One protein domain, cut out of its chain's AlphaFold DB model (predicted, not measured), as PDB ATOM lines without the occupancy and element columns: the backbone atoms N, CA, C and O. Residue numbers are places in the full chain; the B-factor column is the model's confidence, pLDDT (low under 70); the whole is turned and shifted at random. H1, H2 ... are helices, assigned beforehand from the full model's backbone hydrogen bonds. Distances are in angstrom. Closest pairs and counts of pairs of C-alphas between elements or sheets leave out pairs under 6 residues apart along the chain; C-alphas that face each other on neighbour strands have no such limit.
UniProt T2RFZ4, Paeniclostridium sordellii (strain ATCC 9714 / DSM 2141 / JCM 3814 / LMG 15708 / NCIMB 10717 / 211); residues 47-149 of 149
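This is residues 47 to 149 of the 149 residues of a protein of Paeniclostridium sordellii (strain ATCC 9714 / DSM 2141 / JCM 3814 / LMG 15708 / NCIMB 10717 / 211) (UniProt T2RFZ4). One helix, H3, makes the core of an elongated, all-helix domain: H2 and H4 pack on it along two of its sides, running opposite ways to it, and the shorter H1 and H5 sit side by side on a further side and cross it steeply. The far end of H2 and the turn between H3 and H4 make the two ends of the long axis. The printed part has 103 residues with five named helices in the order H1, H2, H3, H4, H5, and no named strand. It is compact, with a radius of gyration of the C-alphas of 14.1 A and spans of 48 by 27 by 22 A.

Find C-alpha 47 at (89.724, 161.949, 206.303); there H1 begins, and it runs over residues 47 to 59, 18.2 A from first to last C-alpha. Next comes H2, residues 63 to 84, the longest helix at 22 residues and 31.4 A; look for its last C-alpha at (108.553, 177.449, 215.779). H3 covers residues 90 to 109 and measures 28.8 A. H4, residues 115 to 132, measures 26.2 A. H5, residues 139 to 148, measures 14.1 A and ends with C-alpha 148 at (87.941, 159.771, 193.503).

Start at the hub, H3, which touches the four other helices. H3 and H4 form a helical hairpin at a shallow tilt of 18 degrees; their closest C-alphas, Met 100 and Ala 124, are 4.5 A apart. H2 and H3 form another, at a shallow tilt of 23 degrees, with the C-alphas of Gly 74 and Leu 92 closest at 4.6 A. H2 and H4 are apart. With residues 94 to 98 alone, H3 touches H1 at a steep tilt of 41 degrees, the same way; the closest C-alphas, Phe 50 and Leu 94, are 6.9 A apart. H1 touches H5, closest at the C-alphas of Phe 50 and Val 144, 6.4 A. H5 touches H3, closest at the C-alphas of Ala 97 and Val 144, 6.6 A. H4 and H5 are a third helical hairpin, closest at the C-alphas of Gly 128 and Val 141, 6.2 A. H1, H3, H4 and H5 form a bundle, a group of helices packed together. In H1, H2, H3, H4 and H5 every backbone O i to N i+4 pair is within hydrogen-bond range.

The two C-alphas farthest apart are those of Phe 84 and Gly 113, 48.4 A. The printed part has no cut and no long link, and it ends at Ser 149, the chain's last residue. The mean pLDDT of the printed part is 79.9; look for values under 70 at residue 87, residues 112 to 113, 132 to 145 and 148 to 149.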
ATOM      1  N   PRO A  47      90.704 162.350 207.318       82.56
ATOM      2  CA  PRO A  47      89.724 161.949 206.303       82.56
ATOM      3  C   PRO A  47      88.756 163.064 205.923       82.56
ATOM      4  O   PRO A  47      88.415 163.194 204.748       82.56
ATOM      5  N   ILE A  48      88.347 163.901 206.881       86.06
ATOM      6  CA  ILE A  48      87.444 165.020 206.600       86.06
ATOM      7  C   ILE A  48      88.149 166.074 205.734       86.06
ATOM      8  O   ILE A  48      87.559 166.559 204.767       86.06
ATOM      9  N   PHE A  49      89.416 166.398 206.017       86.06
ATOM     10  CA  PHE A  49      90.200 167.313 205.182       86.06
ATOM     11  C   PHE A  49      90.394 166.777 203.762       86.06
ATOM     12  O   PHE A  49      90.189 167.524 202.802       86.06
ATOM     13  N   PHE A  50      90.729 165.493 203.609       85.00
ATOM     14  CA  PHE A  50      90.876 164.875 202.289       85.00
ATOM     15  C   PHE A  50      89.561 164.878 201.506       85.00
ATOM     16  O   PHE A  50      89.557 165.267 200.339       85.00
ATOM     17  N   TYR A  51      88.444 164.536 202.150       85.75
ATOM     18  CA  TYR A  51      87.121 164.608 201.533       85.75
ATOM     19  C   TYR A  51      86.792 166.032 201.060       85.75
ATOM     20  O   TYR A  51      86.444 166.238 199.898       85.75
ATOM     21  N   LEU A  52      86.974 167.037 201.926       85.81
ATOM     22  CA  LEU A  52      86.709 168.441 201.597       85.81
ATOM     23  C   LEU A  52      87.573 168.952 200.442       85.81
ATOM     24  O   LEU A  52      87.127 169.804 199.669       85.81
ATOM     25  N   ILE A  53      88.802 168.453 200.326       87.75
ATOM     26  CA  ILE A  53      89.700 168.804 199.231       87.75
ATOM     27  C   ILE A  53      89.285 168.164 197.916       87.75
ATOM     28  O   ILE A  53      89.247 168.855 196.898       87.75
ATOM     29  N   VAL A  54      88.951 166.875 197.929       85.75
ATOM     30  CA  VAL A  54      88.473 166.171 196.736       85.75
ATOM     31  C   VAL A  54      87.171 166.817 196.254       85.75
ATOM     32  O   VAL A  54      87.056 167.205 195.092       85.75
ATOM     33  N   GLU A  55      86.218 167.048 197.159       85.56
ATOM     34  CA  GLU A  55      84.954 167.713 196.841       85.56
ATOM     35  C   GLU A  55      85.182 169.146 196.328       85.56
ATOM     36  O   GLU A  55      84.588 169.560 195.327       85.56
ATOM     37  N   GLY A  56      86.077 169.899 196.977       84.19
ATOM     38  CA  GLY A  56      86.451 171.257 196.587       84.19
ATOM     39  C   GLY A  56      87.140 171.331 195.224       84.19
ATOM     40  O   GLY A  56      86.913 172.292 194.482       84.19
ATOM     41  N   PHE A  57      87.927 170.313 194.867       86.00
ATOM     42  CA  PHE A  57      88.575 170.178 193.565       86.00
ATOM     43  C   PHE A  57      87.548 169.995 192.439       86.00
ATOM     44  O   PHE A  57      87.641 170.677 191.418       86.00
ATOM     45  N   TYR A  58      86.536 169.145 192.644       83.38
ATOM     46  CA  TYR A  58      85.490 168.893 191.648       83.38
ATOM     47  C   TYR A  58      84.474 170.035 191.507       83.38
ATOM     48  O   TYR A  58      83.988 170.283 190.405       83.38
ATOM     49  N   HIS A  59      84.177 170.769 192.583       85.38
ATOM     50  CA  HIS A  59      83.231 171.895 192.542       85.38
ATOM     51  C   HIS A  59      83.864 173.225 192.101       85.38
ATOM     52  O   HIS A  59      83.160 174.184 191.780       85.38
ATOM     53  N   THR A  60      85.192 173.324 192.101       85.75
ATOM     54  CA  THR A  60      85.890 174.562 191.758       85.75
ATOM     55  C   THR A  60      85.934 174.805 190.247       85.75
ATOM     56  O   THR A  60      86.367 173.960 189.468       85.75
ATOM     57  N   ARG A  61      85.632 176.043 189.830       79.44
ATOM     58  CA  ARG A  61      85.730 176.485 188.424       79.44
ATOM     59  C   ARG A  61      87.167 176.542 187.878       79.44
ATOM     60  O   ARG A  61      87.370 176.391 186.680       79.44
ATOM     61  N   SER A  62      88.168 176.809 188.721       86.56
ATOM     62  CA  SER A  62      89.583 176.898 188.317       86.56
ATOM     63  C   SER A  62      90.494 176.096 189.244       86.56
ATOM     64  O   SER A  62      90.921 176.573 190.297       86.56
ATOM     65  N   LYS A  63      90.810 174.874 188.814       84.25
ATOM     66  CA  LYS A  63      91.635 173.908 189.556       84.25
ATOM     67  C   LYS A  63      93.050 174.422 189.810       84.25
ATOM     68  O   LYS A  63      93.576 174.248 190.901       84.25
ATOM     69  N   TYR A  64      93.626 175.138 188.841       82.44
ATOM     70  CA  TYR A  64      94.958 175.731 188.965       82.44
ATOM     71  C   TYR A  64      95.040 176.741 190.118       82.44
ATOM     72  O   TYR A  64      95.902 176.617 190.983       82.44
ATOM     73  N   ARG A  65      94.089 177.684 190.198       86.38
ATOM     74  CA  ARG A  65      94.043 178.665 191.299       86.38
ATOM     75  C   ARG A  65      93.792 178.008 192.652       86.38
ATOM     76  O   ARG A  65      94.297 178.480 193.664       86.38
ATOM     77  N   TYR A  66      93.004 176.937 192.681       87.19
ATOM     78  CA  TYR A  66      92.756 176.185 193.907       87.19
ATOM     79  C   TYR A  66      94.006 175.454 194.396       87.19
ATOM     80  O   TYR A  66      94.379 175.605 195.555       87.19
ATOM     81  N   MET A  67      94.711 174.769 193.496       86.94
ATOM     82  CA  MET A  67      95.983 174.119 193.796       86.94
ATOM     83  C   MET A  67      97.027 175.130 194.287       86.94
ATOM     84  O   MET A  67      97.634 174.912 195.331       86.94
ATOM     85  N   GLN A  68      97.175 176.272 193.605       88.12
ATOM     86  CA  GLN A  68      98.079 177.344 194.039       88.12
ATOM     87  C   GLN A  68      97.775 177.815 195.461       88.12
ATOM     88  O   GLN A  68      98.690 177.912 196.264       88.12
ATOM     89  N   ARG A  69      96.501 178.050 195.802       89.19
ATOM     90  CA  ARG A  69      96.114 178.467 197.159       89.19
ATOM     91  C   ARG A  69      96.549 177.455 198.217       89.19
ATOM     92  O   ARG A  69      97.065 177.865 199.249       89.19
ATOM     93  N   ILE A  70      96.366 176.158 197.966       89.00
ATOM     94  CA  ILE A  70      96.751 175.107 198.919       89.00
ATOM     95  C   ILE A  70      98.274 175.015 199.055       89.00
ATOM     96  O   ILE A  70      98.774 174.992 200.174       89.00
ATOM     97  N   PHE A  71      99.024 175.058 197.949       88.88
ATOM     98  CA  PHE A  71     100.491 175.077 198.006       88.88
ATOM     99  C   PHE A  71     101.039 176.342 198.672       88.88
ATOM    100  O   PHE A  71     101.982 176.245 199.450       88.88
ATOM    101  N   SER A  72     100.442 177.514 198.436       89.25
ATOM    102  CA  SER A  72     100.820 178.748 199.133       89.25
ATOM    103  C   SER A  72     100.622 178.626 200.643       89.25
ATOM    104  O   SER A  72     101.489 179.056 201.395       89.25
ATOM    105  N   MET A  73      99.528 177.995 201.090       89.00
ATOM    106  CA  MET A  73      99.319 177.703 202.514       89.00
ATOM    107  C   MET A  73     100.332 176.682 203.039       89.00
ATOM    108  O   MET A  73     100.863 176.871 204.126       89.00
ATOM    109  N   GLY A  74     100.667 175.649 202.260       86.94
ATOM    110  CA  GLY A  74     101.718 174.690 202.615       86.94
ATOM    111  C   GLY A  74     103.086 175.352 202.801       86.94
ATOM    112  O   GLY A  74     103.754 175.093 203.796       86.94
ATOM    113  N   ILE A  75     103.477 176.256 201.897       87.31
ATOM    114  CA  ILE A  75     104.727 177.029 201.996       87.31
ATOM    115  C   ILE A  75     104.701 177.962 203.208       87.31
ATOM    116  O   ILE A  75     105.691 178.044 203.930       87.31
ATOM    117  N   LEU A  76     103.576 178.640 203.457       89.12
ATOM    118  CA  LEU A  76     103.407 179.462 204.656       89.12
ATOM    119  C   LEU A  76     103.631 178.617 205.913       89.12
ATOM    120  O   LEU A  76     104.388 179.025 206.788       89.12
ATOM    121  N   MET A  77     103.045 177.419 205.966       86.06
ATOM    122  CA  MET A  77     103.248 176.505 207.087       86.06
ATOM    123  C   MET A  77     104.704 176.052 207.216       86.06
ATOM    124  O   MET A  77     105.202 176.044 208.326       86.06
ATOM    125  N   ILE A  78     105.444 175.822 206.123       86.19
ATOM    126  CA  ILE A  78     106.893 175.531 206.197       86.19
ATOM    127  C   ILE A  78     107.663 176.682 206.866       86.19
ATOM    128  O   ILE A  78     108.584 176.447 207.646       86.19
ATOM    129  N   ILE A  79     107.302 177.934 206.568       87.00
ATOM    130  CA  ILE A  79     107.936 179.103 207.196       87.00
ATOM    131  C   ILE A  79     107.630 179.123 208.699       87.00
ATOM    132  O   ILE A  79     108.528 179.366 209.504       87.00
ATOM    133  N   VAL A  80     106.384 178.839 209.081       85.62
ATOM    134  CA  VAL A  80     105.970 178.740 210.489       85.62
ATOM    135  C   VAL A  80     106.708 177.594 211.189       85.62
ATOM    136  O   VAL A  80     107.264 177.803 212.264       85.62
ATOM    137  N   ASP A  81     106.797 176.426 210.560       84.62
ATOM    138  CA  ASP A  81     107.517 175.257 211.066       84.62
ATOM    139  C   ASP A  81     108.994 175.588 211.318       84.62
ATOM    140  O   ASP A  81     109.548 175.217 212.352       84.62
ATOM    141  N   LEU A  82     109.633 176.346 210.420       84.38
ATOM    142  CA  LEU A  82     111.027 176.765 210.575       84.38
ATOM    143  C   LEU A  82     111.223 177.732 211.754       84.38
ATOM    144  O   LEU A  82     112.241 177.663 212.445       84.38
ATOM    145  N   LEU A  83     110.253 178.620 211.995       86.38
ATOM    146  CA  LEU A  83     110.291 179.594 213.089       86.38
ATOM    147  C   LEU A  83     110.006 178.954 214.455       86.38
ATOM    148  O   LEU A  83     110.668 179.290 215.436       86.38
ATOM    149  N   PHE A  84     109.041 178.033 214.524       80.31
ATOM    150  CA  PHE A  84     108.553 177.449 215.779       80.31
ATOM    151  C   PHE A  84     109.059 176.023 216.050       80.31
ATOM    152  O   PHE A  84     108.790 175.484 217.121       80.31
ATOM    153  N   LYS A  85     109.810 175.415 215.117       77.12
ATOM    154  CA  LYS A  85     110.297 174.019 215.168       77.12
ATOM    155  C   LYS A  85     109.187 172.995 215.427       77.12
ATOM    156  O   LYS A  85     109.398 171.978 216.087       77.12
ATOM    157  N   ILE A  86     107.994 173.276 214.914       72.00
ATOM    158  CA  ILE A  86     106.868 172.348 214.941       72.00
ATOM    159  C   ILE A  86     106.896 171.610 213.606       72.00
ATOM    160  O   ILE A  86     106.920 172.238 212.559       72.00
ATOM    161  N   HIS A  87     106.943 170.284 213.635       66.31
ATOM    162  CA  HIS A  87     106.941 169.456 212.429       66.31
ATOM    163  C   HIS A  87     105.528 168.906 212.209       66.31
ATOM    164  O   HIS A  87     105.310 167.732 212.495       66.31
ATOM    165  N   ASN A  88     104.570 169.777 211.844       72.00
ATOM    166  CA  ASN A  88     103.172 169.392 211.590       72.00
ATOM    167  C   ASN A  88     102.554 170.138 210.378       72.00
ATOM    168  O   ASN A  88     101.801 171.102 210.548       72.00
ATOM    169  N   ASN A  89     102.829 169.693 209.148       77.31
ATOM    170  CA  ASN A  89     102.359 170.312 207.904       77.31
ATOM    171  C   ASN A  89     101.430 169.422 207.058       77.31
ATOM    172  O   ASN A  89     101.769 168.910 205.980       77.31
ATOM    173  N   ILE A  90     100.170 169.337 207.487       81.62
ATOM    174  CA  ILE A  90      99.115 168.665 206.717       81.62
ATOM    175  C   ILE A  90      98.818 169.359 205.373       81.62
ATOM    176  O   ILE A  90      98.400 168.706 204.418       81.62
ATOM    177  N   PHE A  91      99.046 170.674 205.257       83.50
ATOM    178  CA  PHE A  91      98.727 171.438 204.045       83.50
ATOM    179  C   PHE A  91      99.595 171.034 202.856       83.50
ATOM    180  O   PHE A  91      99.101 170.982 201.729       83.50
ATOM    181  N   LEU A  92     100.861 170.694 203.103       83.75
ATOM    182  CA  LEU A  92     101.752 170.166 202.075       83.75
ATOM    183  C   LEU A  92     101.251 168.812 201.548       83.75
ATOM    184  O   LEU A  92     101.157 168.612 200.336       83.75
ATOM    185  N   SER A  93     100.838 167.928 202.460       85.75
ATOM    186  CA  SER A  93     100.258 166.622 202.128       85.75
ATOM    187  C   SER A  93      98.994 166.760 201.265       85.75
ATOM    188  O   SER A  93      98.827 166.105 200.233       85.75
ATOM    189  N   LEU A  94      98.112 167.675 201.663       87.12
ATOM    190  CA  LEU A  94      96.894 168.043 200.947       87.12
ATOM    191  C   LEU A  94      97.190 168.657 199.561       87.12
ATOM    192  O   LEU A  94      96.464 168.407 198.596       87.12
ATOM    193  N   GLY A  95      98.280 169.418 199.435       87.00
ATOM    194  CA  GLY A  95      98.775 169.945 198.163       87.00
ATOM    195  C   GLY A  95      99.206 168.841 197.198       87.00
ATOM    196  O   GLY A  95      98.773 168.832 196.041       87.00
ATOM    197  N   PHE A  96      99.988 167.867 197.674       85.81
ATOM    198  CA  PHE A  96     100.387 166.707 196.871       85.81
ATOM    199  C   PHE A  96      99.195 165.849 196.443       85.81
ATOM    200  O   PHE A  96      99.141 165.412 195.292       85.81
ATOM    201  N   ALA A  97      98.192 165.689 197.307       86.44
ATOM    202  CA  ALA A  97      96.946 165.013 196.961       86.44
ATOM    203  C   ALA A  97      96.199 165.685 195.797       86.44
ATOM    204  O   ALA A  97      95.793 165.010 194.850       86.44
ATOM    205  N   ILE A  98      96.059 167.016 195.811       88.06
ATOM    206  CA  ILE A  98      95.453 167.760 194.691       88.06
ATOM    207  C   ILE A  98      96.305 167.655 193.427       88.06
ATOM    208  O   ILE A  98      95.760 167.514 192.332       88.06
ATOM    209  N   ALA A  99      97.632 167.731 193.552       86.56
ATOM    210  CA  ALA A  99      98.531 167.584 192.412       86.56
ATOM    211  C   ALA A  99      98.354 166.208 191.753       86.56
ATOM    212  O   ALA A  99      98.165 166.126 190.539       86.56
ATOM    213  N   MET A 100      98.308 165.142 192.556       86.06
ATOM    214  CA  MET A 100      98.028 163.781 192.104       86.06
ATOM    215  C   MET A 100      96.661 163.682 191.407       86.06
ATOM    216  O   MET A 100      96.594 163.201 190.276       86.06
ATOM    217  N   LEU A 101      95.589 164.196 192.023       85.62
ATOM    218  CA  LEU A 101      94.241 164.252 191.432       85.62
ATOM    219  C   LEU A 101      94.227 164.962 190.076       85.62
ATOM    220  O   LEU A 101      93.662 164.456 189.106       85.62
ATOM    221  N   SER A 102      94.892 166.114 189.993       85.62
ATOM    222  CA  SER A 102      95.009 166.906 188.771       85.62
ATOM    223  C   SER A 102      95.728 166.141 187.659       85.62
ATOM    224  O   SER A 102      95.301 166.182 186.503       85.62
ATOM    225  N   MET A 103      96.791 165.400 187.988       85.19
ATOM    226  CA  MET A 103      97.503 164.564 187.015       85.19
ATOM    227  C   MET A 103      96.654 163.373 186.553       85.19
ATOM    228  O   MET A 103      96.613 163.079 185.357       85.19
ATOM    229  N   ILE A 104      95.923 162.722 187.465       85.25
ATOM    230  CA  ILE A 104      94.999 161.626 187.134       85.25
ATOM    231  C   ILE A 104      93.887 162.121 186.206       85.25
ATOM    232  O   ILE A 104      93.570 161.469 185.211       85.25
ATOM    233  N   GLU A 105      93.306 163.282 186.490       84.94
ATOM    234  CA  GLU A 105      92.256 163.855 185.654       84.94
ATOM    235  C   GLU A 105      92.774 164.214 184.253       84.94
ATOM    236  O   GLU A 105      92.163 163.845 183.249       84.94
ATOM    237  N   GLN A 106      93.947 164.842 184.158       81.75
ATOM    238  CA  GLN A 106      94.583 165.129 182.869       81.75
ATOM    239  C   GLN A 106      94.967 163.852 182.104       81.75
ATOM    240  O   GLN A 106      94.923 163.826 180.871       81.75
ATOM    241  N   ALA A 107      95.324 162.771 182.803       82.19
ATOM    242  CA  ALA A 107      95.549 161.463 182.196       82.19
ATOM    243  C   ALA A 107      94.251 160.841 181.652       82.19
ATOM    244  O   ALA A 107      94.287 160.233 180.580       82.19
ATOM    245  N   LYS A 108      93.115 161.017 182.347       80.88
ATOM    246  CA  LYS A 108      91.782 160.574 181.891       80.88
ATOM    247  C   LYS A 108      91.304 161.356 180.660       80.88
ATOM    248  O   LYS A 108      90.723 160.756 179.762       80.88
ATOM    249  N   LEU A 109      91.585 162.660 180.597       80.94
ATOM    250  CA  LEU A 109      91.237 163.530 179.461       80.94
ATOM    251  C   LEU A 109      92.153 163.341 178.239       80.94
ATOM    252  O   LEU A 109      91.817 163.766 177.134       80.94
ATOM    253  N   SER A 110      93.319 162.719 178.416       77.38
ATOM    254  CA  SER A 110      94.266 162.473 177.330       77.38
ATOM    255  C   SER A 110      93.870 161.255 176.486       77.38
ATOM    256  O   SER A 110      93.531 160.195 177.014       77.38
ATOM    257  N   GLN A 111      94.002 161.390 175.161       71.75
ATOM    258  CA  GLN A 111      93.797 160.323 174.169       71.75
ATOM    259  C   GLN A 111      94.474 159.004 174.590       71.75
ATOM    260  O   GLN A 111      95.641 158.977 175.009       71.75
ATOM    261  N   LYS A 112      93.731 157.896 174.474       63.53
ATOM    262  CA  LYS A 112      94.169 156.543 174.848       63.53
ATOM    263  C   LYS A 112      95.353 156.139 173.953       63.53
ATOM    264  O   LYS A 112      95.180 155.955 172.759       63.53
ATOM    265  N   GLY A 113      96.558 156.063 174.531       64.69
ATOM    266  CA  GLY A 113      97.809 155.736 173.821       64.69
ATOM    267  C   GLY A 113      98.781 156.907 173.606       64.69
ATOM    268  O   GLY A 113      99.894 156.695 173.136       64.69
ATOM    269  N   SER A 114      98.420 158.141 173.975       73.38
ATOM    270  CA  SER A 114      99.341 159.280 173.857       73.38
ATOM    271  C   SER A 114     100.481 159.214 174.883       73.38
ATOM    272  O   SER A 114     100.238 158.951 176.064       73.38
ATOM    273  N   LYS A 115     101.706 159.587 174.472       77.38
ATOM    274  CA  LYS A 115     102.849 159.824 175.383       77.38
ATOM    275  C   LYS A 115     102.468 160.745 176.553       77.38
ATOM    276  O   LYS A 115     102.904 160.514 177.675       77.38
ATOM    277  N   LYS A 116     101.584 161.726 176.318       76.88
ATOM    278  CA  LYS A 116     101.077 162.649 177.350       76.88
ATOM    279  C   LYS A 116     100.352 161.928 178.493       76.88
ATOM    280  O   LYS A 116     100.504 162.308 179.646       76.88
ATOM    281  N   ARG A 117      99.616 160.851 178.201       77.38
ATOM    282  CA  ARG A 117      98.914 160.067 179.226       77.38
ATOM    283  C   ARG A 117      99.888 159.301 180.118       77.38
ATOM    284  O   ARG A 117      99.708 159.290 181.330       77.38
ATOM    285  N   ILE A 118     100.907 158.682 179.524       79.81
ATOM    286  CA  ILE A 118     101.932 157.933 180.264       79.81
ATOM    287  C   ILE A 118     102.703 158.884 181.187       79.81
ATOM    288  O   ILE A 118     102.852 158.591 182.368       79.81
ATOM    289  N   ILE A 119     103.096 160.057 180.678       84.06
ATOM    290  CA  ILE A 119     103.760 161.103 181.471       84.06
ATOM    291  C   ILE A 119     102.890 161.526 182.662       84.06
ATOM    292  O   ILE A 119     103.374 161.543 183.790       84.06
ATOM    293  N   ASN A 120     101.600 161.799 182.447       83.75
ATOM    294  CA  ASN A 120     100.700 162.214 183.526       83.75
ATOM    295  C   ASN A 120     100.498 161.118 184.588       83.75
ATOM    296  O   ASN A 120     100.411 161.428 185.771       83.75
ATOM    297  N   ILE A 121     100.465 159.839 184.198       82.81
ATOM    298  CA  ILE A 121     100.376 158.719 185.150       82.81
ATOM    299  C   ILE A 121     101.662 158.604 185.975       82.81
ATOM    300  O   ILE A 121     101.587 158.462 187.193       82.81
ATOM    301  N   ILE A 122     102.835 158.717 185.344       86.81
ATOM    302  CA  ILE A 122     104.125 158.700 186.051       86.81
ATOM    303  C   ILE A 122     104.205 159.865 187.044       86.81
ATOM    304  O   ILE A 122     104.595 159.669 188.194       86.81
ATOM    305  N   LEU A 123     103.784 161.065 186.636       85.50
ATOM    306  CA  LEU A 123     103.734 162.229 187.520       85.50
ATOM    307  C   LEU A 123     102.753 162.030 188.681       85.50
ATOM    308  O   LEU A 123     103.086 162.372 189.809       85.50
ATOM    309  N   ALA A 124     101.578 161.439 188.440       83.56
ATOM    310  CA  ALA A 124     100.629 161.119 189.505       83.56
ATOM    311  C   ALA A 124     101.225 160.143 190.532       83.56
ATOM    312  O   ALA A 124     101.086 160.364 191.732       83.56
ATOM    313  N   ILE A 125     101.922 159.101 190.066       82.88
ATOM    314  CA  ILE A 125     102.612 158.141 190.938       82.88
ATOM    315  C   ILE A 125     103.711 158.849 191.733       82.88
ATOM    316  O   ILE A 125     103.784 158.670 192.942       82.88
ATOM    317  N   SER A 126     104.512 159.699 191.084       85.12
ATOM    318  CA  SER A 126     105.561 160.485 191.743       85.12
ATOM    319  C   SER A 126     105.000 161.378 192.854       85.12
ATOM    320  O   SER A 126     105.472 161.314 193.985       85.12
ATOM    321  N   PHE A 127     103.935 162.141 192.586       83.00
ATOM    322  CA  PHE A 127     103.283 162.961 193.614       83.00
ATOM    323  C   PHE A 127     102.643 162.127 194.726       83.00
ATOM    324  O   PHE A 127     102.685 162.538 195.882       83.00
ATOM    325  N   GLY A 128     102.103 160.948 194.404       78.75
ATOM    326  CA  GLY A 128     101.628 159.993 195.403       78.75
ATOM    327  C   GLY A 128     102.756 159.516 196.318       78.75
ATOM    328  O   GLY A 128     102.607 159.551 197.534       78.75
ATOM    329  N   VAL A 129     103.909 159.144 195.750       79.12
ATOM    330  CA  VAL A 129     105.100 158.727 196.508       79.12
ATOM    331  C   VAL A 129     105.652 159.873 197.356       79.12
ATOM    332  O   VAL A 129     105.937 159.663 198.529       79.12
ATOM    333  N   LEU A 130     105.742 161.090 196.814       78.44
ATOM    334  CA  LEU A 130     106.137 162.280 197.577       78.44
ATOM    335  C   LEU A 130     105.176 162.558 198.739       78.44
ATOM    336  O   LEU A 130     105.624 162.895 199.831       78.44
ATOM    337  N   GLY A 131     103.874 162.341 198.534       72.75
ATOM    338  CA  GLY A 131     102.868 162.414 199.590       72.75
ATOM    339  C   GLY A 131     103.109 161.419 200.732       72.75
ATOM    340  O   GLY A 131     102.850 161.756 201.881       72.75
ATOM    341  N   LEU A 132     103.679 160.237 200.464       69.62
ATOM    342  CA  LEU A 132     104.012 159.254 201.511       69.62
ATOM    343  C   LEU A 132     105.158 159.702 202.424       69.62
ATOM    344  O   LEU A 132     105.226 159.251 203.564       69.62
ATOM    345  N   PHE A 133     106.054 160.557 201.925       66.81
ATOM    346  CA  PHE A 133     107.130 161.155 202.720       66.81
ATOM    347  C   PHE A 133     106.655 162.351 203.552       66.81
ATOM    348  O   PHE A 133     107.394 162.828 204.411       66.81
ATOM    349  N   THR A 134     105.437 162.840 203.306       67.19
ATOM    350  CA  THR A 134     104.793 163.854 204.144       67.19
ATOM    351  C   THR A 134     103.963 163.205 205.248       67.19
ATOM    352  O   THR A 134     103.621 162.028 205.180       67.19
ATOM    353  N   GLU A 135     103.636 163.968 206.289       60.53
ATOM    354  CA  GLU A 135     102.958 163.474 207.499       60.53
ATOM    355  C   GLU A 135     101.652 162.717 207.242       60.53
ATOM    356  O   GLU A 135     101.293 161.824 208.017       60.53
ATOM    357  N   ALA A 136     100.959 163.002 206.134       55.44
ATOM    358  CA  ALA A 136      99.896 162.129 205.659       55.44
ATOM    359  C   ALA A 136     100.498 160.867 205.018       55.44
ATOM    360  O   ALA A 136     100.489 160.691 203.800       55.44
ATOM    361  N   SER A 137     100.983 159.965 205.873       64.25
ATOM    362  CA  SER A 137     101.331 158.576 205.542       64.25
ATOM    363  C   SER A 137     100.239 157.885 204.705       64.25
ATOM    364  O   SER A 137      99.133 158.406 204.604       64.25
ATOM    365  N   LEU A 138     100.533 156.700 204.141       57.31
ATOM    366  CA  LEU A 138      99.669 155.763 203.370       57.31
ATOM    367  C   LEU A 138      98.147 156.038 203.331       57.31
ATOM    368  O   LEU A 138      97.542 156.004 202.259       57.31
ATOM    369  N   TYR A 139      97.532 156.326 204.478       65.25
ATOM    370  CA  TYR A 139      96.150 156.783 204.614       65.25
ATOM    371  C   TYR A 139      95.782 157.986 203.729       65.25
ATOM    372  O   TYR A 139      94.715 157.968 203.128       65.25
ATOM    373  N   GLY A 140      96.627 159.014 203.600       64.44
ATOM    374  CA  GLY A 140      96.347 160.199 202.779       64.44
ATOM    375  C   GLY A 140      96.174 159.859 201.300       64.44
ATOM    376  O   GLY A 140      95.169 160.210 200.683       64.44
ATOM    377  N   VAL A 141      97.115 159.088 200.751       65.25
ATOM    378  CA  VAL A 141      97.062 158.613 199.359       65.25
ATOM    379  C   VAL A 141      95.869 157.674 199.142       65.25
ATOM    380  O   VAL A 141      95.152 157.809 198.148       65.25
ATOM    381  N   GLY A 142      95.608 156.765 200.088       67.56
ATOM    382  CA  GLY A 142      94.469 155.848 200.029       67.56
ATOM    383  C   GLY A 142      93.118 156.566 200.049       67.56
ATOM    384  O   GLY A 142      92.256 156.280 199.221       67.56
ATOM    385  N   MET A 143      92.942 157.545 200.938       69.50
ATOM    386  CA  MET A 143      91.696 158.307 201.067       69.50
ATOM    387  C   MET A 143      91.379 159.111 199.808       69.50
ATOM    388  O   MET A 143      90.236 159.118 199.356       69.50
ATOM    389  N   VAL A 144      92.389 159.732 199.195       67.06
ATOM    390  CA  VAL A 144      92.215 160.453 197.928       67.06
ATOM    391  C   VAL A 144      91.692 159.512 196.853       67.06
ATOM    392  O   VAL A 144      90.688 159.819 196.219       67.06
ATOM    393  N   LEU A 145      92.311 158.343 196.676       67.38
ATOM    394  CA  LEU A 145      91.881 157.376 195.665       67.38
ATOM    395  C   LEU A 145      90.459 156.860 195.916       67.38
ATOM    396  O   LEU A 145      89.675 156.798 194.970       67.38
ATOM    397  N   ILE A 146      90.099 156.566 197.171       73.44
ATOM    398  CA  ILE A 146      88.744 156.123 197.539       73.44
ATOM    399  C   ILE A 146      87.708 157.196 197.198       73.44
ATOM    400  O   ILE A 146      86.696 156.885 196.585       73.44
ATOM    401  N   PHE A 147      87.965 158.463 197.529       71.25
ATOM    402  CA  PHE A 147      87.020 159.551 197.253       71.25
ATOM    403  C   PHE A 147      86.961 159.973 195.778       71.25
ATOM    404  O   PHE A 147      86.066 160.718 195.389       71.25
ATOM    405  N   THR A 148      87.914 159.523 194.958       65.69
ATOM    406  CA  THR A 148      87.941 159.771 193.503       65.69
ATOM    407  C   THR A 148      87.251 158.658 192.702       65.69
ATOM    408  O   THR A 148      87.006 158.839 191.505       65.69
ATOM    409  N   SER A 149      87.036 157.495 193.327       56.72
ATOM    410  CA  SER A 149      86.437 156.294 192.722       56.72
ATOM    411  C   SER A 149      84.921 156.420 192.648       56.72
ATOM    412  O   SER A 149      84.383 156.115 191.562       56.72
TER     413      SER A 149